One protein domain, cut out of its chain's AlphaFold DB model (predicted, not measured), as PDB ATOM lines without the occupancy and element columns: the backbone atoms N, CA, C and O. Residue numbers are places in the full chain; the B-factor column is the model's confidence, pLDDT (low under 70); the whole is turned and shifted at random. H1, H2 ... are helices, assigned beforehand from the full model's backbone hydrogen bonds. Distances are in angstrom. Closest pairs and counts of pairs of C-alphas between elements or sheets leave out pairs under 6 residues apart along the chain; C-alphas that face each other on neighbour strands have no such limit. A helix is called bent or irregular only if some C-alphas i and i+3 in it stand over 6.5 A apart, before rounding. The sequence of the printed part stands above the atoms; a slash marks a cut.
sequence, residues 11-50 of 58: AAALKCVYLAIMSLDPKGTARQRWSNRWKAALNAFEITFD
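What this domain is: This is residues 11 to 50 of the 58 residues of the protein "Mobile element protein" of Rhodococcus sp. WAY2 (UniProt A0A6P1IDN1). The longer helix, H2, is gently bent and makes one limb of a wide, open V, with H1 as the other limb and residues 25 to 28 at the corner. The limbs come near each other at the corner, and no third part fills the space between them. The printed part has 40 residues, with two named helices in the order H1, H2 and no named strand; its class is all helix. It is extended, with a radius of gyration of the C-alphas of 14.4 A, and its outline is flat, spanning 39 by 24 by 8 A.

How they stand to each other: H2, residues 29 to 48, was assigned as one helix by its hydrogen bonds but is bent: C-alphas 37 and 40 are 6.5 A apart. Its arms, H2a at residues 29 to 37 and H2b at residues 40 to 48, stand at a shallow tilt of 27 degrees. H1, residues 11 to 24, is near H2a, with 5 pairs of C-alphas within 10 A and a closest distance of 8.5 A. H1 and H2b are apart. In H1, H2a and H2b every O i to N i+4 pair is within hydrogen-bond range.

Where its parts are: H2a is 12.2 A from first to last C-alpha and begins at C-alpha 29, (-20.558, 16.033, 36.305). H2b is 12.3 A long and ends at C-alpha 48, (-38.689, 37.943, 29.094). H1 is 20.1 A long and begins at C-alpha 11, (-6.763, 34.741, 47.180).

The domain as a whole: The two C-alphas farthest apart, those of Ala 12 and Ile 47, are 39.4 A apart. Residues 11 to 20, 23 to 29 and 32 to 50 stand free. The link from H1 to H2 is tight, with 4 residues. The printed part has no cut. Its mean pLDDT is 82.8, and no printed residue is under 70.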
ATOM      1  N   ALA A  11      -7.186  35.873  48.002       94.12
ATOM      2  CA  ALA A  11      -6.763  34.741  47.180       94.12
ATOM      3  C   ALA A  11      -6.804  33.405  47.948       94.12
ATOM      4  O   ALA A  11      -7.179  32.375  47.383       94.12
ATOM      5  N   ALA A  12      -6.452  33.406  49.239       92.25
ATOM      6  CA  ALA A  12      -6.544  32.214  50.079       92.25
ATOM      7  C   ALA A  12      -8.003  31.803  50.328       92.25
ATOM      8  O   ALA A  12      -8.318  30.613  50.248       92.25
ATOM      9  N   ALA A  13      -8.895  32.771  50.559       91.75
ATOM     10  CA  ALA A  13     -10.332  32.521  50.674       91.75
ATOM     11  C   ALA A  13     -10.900  31.941  49.370       91.75
ATOM     12  O   ALA A  13     -11.560  30.900  49.387       91.75
ATOM     13  N   LEU A  14     -10.564  32.553  48.230       94.12
ATOM     14  CA  LEU A  14     -11.004  32.116  46.906       94.12
ATOM     15  C   LEU A  14     -10.538  30.689  46.602       94.12
ATOM     16  O   LEU A  14     -11.328  29.856  46.158       94.12
ATOM     17  N   LYS A  15      -9.273  30.374  46.899       93.44
ATOM     18  CA  LYS A  15      -8.731  29.020  46.744       93.44
ATOM     19  C   LYS A  15      -9.472  28.015  47.625       93.44
ATOM     20  O   LYS A  15      -9.742  26.905  47.177       93.44
ATOM     21  N   CYS A  16      -9.828  28.391  48.852       91.81
ATOM     22  CA  CYS A  16     -10.576  27.523  49.759       91.81
ATOM     23  C   CYS A  16     -11.984  27.218  49.225       91.81
ATOM     24  O   CYS A  16     -12.380  26.055  49.167       91.81
ATOM     25  N   VAL A  17     -12.703  28.240  48.749       90.06
ATOM     26  CA  VAL A  17     -14.027  28.084  48.121       90.06
ATOM     27  C   VAL A  17     -13.937  27.238  46.850       90.06
ATOM     28  O   VAL A  17     -14.736  26.323  46.664       90.06
ATOM     29  N   TYR A  18     -12.934  27.486  46.005       89.19
ATOM     30  CA  TYR A  18     -12.689  26.692  44.802       89.19
ATOM     31  C   TYR A  18     -12.498  25.210  45.136       89.19
ATOM     32  O   TYR A  18     -13.188  24.358  44.583       89.19
ATOM     33  N   LEU A  19     -11.613  24.892  46.085       91.88
ATOM     34  CA  LEU A  19     -11.366  23.512  46.501       91.88
ATOM     35  C   LEU A  19     -12.613  22.860  47.115       91.88
ATOM     36  O   LEU A  19     -12.885  21.698  46.820       91.88
ATOM     37  N   ALA A  20     -13.399  23.599  47.905       91.25
ATOM     38  CA  ALA A  20     -14.658  23.102  48.457       91.25
ATOM     39  C   ALA A  20     -15.645  22.712  47.344       91.25
ATOM     40  O   ALA A  20     -16.162  21.596  47.349       91.25
ATOM     41  N   ILE A  21     -15.841  23.578  46.344       84.31
ATOM     42  CA  ILE A  21     -16.716  23.306  45.193       84.31
ATOM     43  C   ILE A  21     -16.214  22.097  44.391       84.31
ATOM     44  O   ILE A  21     -17.005  21.220  44.044       84.31
ATOM     45  N   MET A  22     -14.906  22.005  44.134       84.25
ATOM     46  CA  MET A  22     -14.324  20.885  43.383       84.25
ATOM     47  C   MET A  22     -14.417  19.561  44.157       84.25
ATOM     48  O   MET A  22     -14.638  18.516  43.552       84.25
ATOM     49  N   SER A  23     -14.320  19.591  45.491       84.56
ATOM     50  CA  SER A  23     -14.505  18.397  46.332       84.56
ATOM     51  C   SER A  23     -15.939  17.856  46.320       84.56
ATOM     52  O   SER A  23     -16.139  16.656  46.491       84.56
ATOM     53  N   LEU A  24     -16.932  18.722  46.084       83.81
ATOM     54  CA  LEU A  24     -18.344  18.341  45.962       83.81
ATOM     55  C   LEU A  24     -18.665  17.698  44.605       83.81
ATOM     56  O   LEU A  24     -19.631  16.943  44.495       83.81
ATOM     57  N   ASP A  25     -17.859  17.968  43.575       81.62
ATOM     58  CA  ASP A  25     -18.000  17.387  42.237       81.62
ATOM     59  C   ASP A  25     -16.658  16.869  41.691       81.62
ATOM     60  O   ASP A  25     -16.148  17.372  40.687       81.62
ATOM     61  N   PRO A  26     -16.089  15.811  42.299       77.62
ATOM     62  CA  PRO A  26     -14.774  15.292  41.921       77.62
ATOM     63  C   PRO A  26     -14.733  14.722  40.494       77.62
ATOM     64  O   PRO A  26     -13.657  14.523  39.939       77.62
ATOM     65  N   LYS A  27     -15.899  14.461  39.884       82.25
ATOM     66  CA  LYS A  27     -16.035  13.981  38.498       82.25
ATOM     67  C   LYS A  27     -16.398  15.089  37.497       82.25
ATOM     68  O   LYS A  27     -16.509  14.799  36.311       82.25
ATOM     69  N   GLY A  28     -16.636  16.330  37.937       73.94
ATOM     70  CA  GLY A  28     -17.038  17.444  37.061       73.94
ATOM     71  C   GLY A  28     -18.431  17.301  36.418       73.94
ATOM     72  O   GLY A  28     -18.781  18.035  35.489       73.94
ATOM     73  N   THR A  29     -19.239  16.346  36.882       78.06
ATOM     74  CA  THR A  29     -20.558  16.033  36.305       78.06
ATOM     75  C   THR A  29     -21.654  16.969  36.801       78.06
ATOM     76  O   THR A  29     -22.663  17.169  36.120       78.06
ATOM     77  N   ALA A  30     -21.491  17.539  37.994       75.44
ATOM     78  CA  ALA A  30     -22.384  18.555  38.525       75.44
ATOM     79  C   ALA A  30     -22.225  19.868  37.754       75.44
ATOM     80  O   ALA A  30     -23.236  20.510  37.489       75.44
ATOM     81  N   ARG A  31     -21.018  20.224  37.285       70.69
ATOM     82  CA  ARG A  31     -20.811  21.383  36.392       70.69
ATOM     83  C   ARG A  31     -21.612  21.266  35.090       70.69
ATOM     84  O   ARG A  31     -22.298  22.213  34.708       70.69
ATOM     85  N   GLN A  32     -21.580  20.101  34.438       70.19
ATOM     86  CA  GLN A  32     -22.383  19.847  33.233       70.19
ATOM     87  C   GLN A  32     -23.887  19.885  33.537       70.19
ATOM     88  O   GLN A  32     -24.656  20.523  32.818       70.19
ATOM     89  N   ARG A  33     -24.315  19.266  34.647       72.88
ATOM     90  CA  ARG A  33     -25.715  19.311  35.095       72.88
ATOM     91  C   ARG A  33     -26.179  20.727  35.423       72.88
ATOM     92  O   ARG A  33     -27.300  21.076  35.077       72.88
ATOM     93  N   TRP A  34     -25.340  21.541  36.056       72.81
ATOM     94  CA  TRP A  34     -25.635  22.933  36.380       72.81
ATOM     95  C   TRP A  34     -25.820  23.744  35.100       72.81
ATOM     96  O   TRP A  34     -26.885  24.315  34.902       72.81
ATOM     97  N   SER A  35     -24.861  23.703  34.172       72.56
ATOM     98  CA  SER A  35     -24.975  24.428  32.899       72.56
ATOM     99  C   SER A  35     -26.239  24.042  32.116       72.56
ATOM    100  O   SER A  35     -26.923  24.909  31.576       72.56
ATOM    101  N   ASN A  36     -26.604  22.754  32.122       75.94
ATOM    102  CA  ASN A  36     -27.832  22.272  31.485       75.94
ATOM    103  C   ASN A  36     -29.106  22.710  32.233       75.94
ATOM    104  O   ASN A  36     -30.088  23.061  31.585       75.94
ATOM    105  N   ARG A  37     -29.098  22.747  33.576       77.12
ATOM    106  CA  ARG A  37     -30.220  23.252  34.397       77.12
ATOM    107  C   ARG A  37     -30.486  24.737  34.171       77.12
ATOM    108  O   ARG A  37     -31.639  25.147  34.138       77.12
ATOM    109  N   TRP A  38     -29.435  25.533  33.986       81.69
ATOM    110  CA  TRP A  38     -29.577  26.968  33.744       81.69
ATOM    111  C   TRP A  38     -30.012  27.298  32.321       81.69
ATOM    112  O   TRP A  38     -30.583  28.359  32.113       81.69
ATOM    113  N   LYS A  39     -29.833  26.394  31.351       82.38
ATOM    114  CA  LYS A  39     -30.190  26.645  29.948       82.38
ATOM    115  C   LYS A  39     -31.660  27.029  29.756       82.38
ATOM    116  O   LYS A  39     -31.946  28.003  29.074       82.38
ATOM    117  N   ALA A  40     -32.588  26.302  30.378       84.25
ATOM    118  CA  ALA A  40     -34.016  26.609  30.268       84.25
ATOM    119  C   ALA A  40     -34.364  27.963  30.907       84.25
ATOM    120  O   ALA A  40     -35.094  28.754  30.316       84.25
ATOM    121  N   ALA A  41     -33.792  28.249  32.081       83.56
ATOM    122  CA  ALA A  41     -33.973  29.532  32.750       83.56
ATOM    123  C   ALA A  41     -33.402  30.682  31.909       83.56
ATOM    124  O   ALA A  41     -34.079  31.680  31.715       83.56
ATOM    125  N   LEU A  42     -32.197  30.525  31.355       84.31
ATOM    126  CA  LEU A  42     -31.546  31.522  30.504       84.31
ATOM    127  C   LEU A  42     -32.335  31.789  29.217       84.31
ATOM    128  O   LEU A  42     -32.515  32.947  28.867       84.31
ATOM    129  N   ASN A  43     -32.881  30.754  28.573       84.38
ATOM    130  CA  ASN A  43     -33.771  30.929  27.421       84.38
ATOM    131  C   ASN A  43     -35.042  31.712  27.800       84.38
ATOM    132  O   ASN A  43     -35.484  32.582  27.057       84.38
ATOM    133  N   ALA A  44     -35.633  31.432  28.968       86.19
ATOM    134  CA  ALA A  44     -36.791  32.178  29.460       86.19
ATOM    135  C   ALA A  44     -36.433  33.632  29.810       86.19
ATOM    136  O   ALA A  44     -37.206  34.545  29.526       86.19
ATOM    137  N   PHE A  45     -35.249  33.864  30.380       83.44
ATOM    138  CA  PHE A  45     -34.713  35.201  30.619       83.44
ATOM    139  C   PHE A  45     -34.503  35.968  29.308       83.44
ATOM    140  O   PHE A  45     -34.860  37.136  29.233       83.44
ATOM    141  N   GLU A  46     -33.997  35.314  28.263       81.50
ATOM    142  CA  GLU A  46     -33.800  35.921  26.944       81.50
ATOM    143  C   GLU A  46     -35.127  36.354  26.300       81.50
ATOM    144  O   GLU A  46     -35.197  37.438  25.733       81.50
ATOM    145  N   ILE A  47     -36.200  35.574  26.473       84.12
ATOM    146  CA  ILE A  47     -37.548  35.934  25.999       84.12
ATOM    147  C   ILE A  47     -38.162  37.065  26.840       84.12
ATOM    148  O   ILE A  47     -38.777  37.984  26.306       84.12
ATOM    149  N   THR A  48     -38.035  36.995  28.167       84.31
ATOM    150  CA  THR A  48     -38.689  37.943  29.094       84.31
ATOM    151  C   THR A  48     -37.981  39.292  29.178       84.31
ATOM    152  O   THR A  48     -38.622  40.307  29.448       84.31
ATOM    153  N   PHE A  49     -36.675  39.322  28.922       78.50
ATOM    154  CA  PHE A  49     -35.836  40.519  28.936       78.50
ATOM    155  C   PHE A  49     -35.145  40.730  27.586       78.50
ATOM    156  O   PHE A  49     -33.952  41.056  27.534       78.50
ATOM    157  N   ASP A  50     -35.899  40.540  26.501       74.12
ATOM    158  CA  ASP A  50     -35.403  40.723  25.141       74.12
ATOM    159  C   ASP A  50     -34.709  42.092  24.972       74.12
ATOM    160  O   ASP A  50     -35.137  43.117  25.512       74.12
TER     161      ASP A  50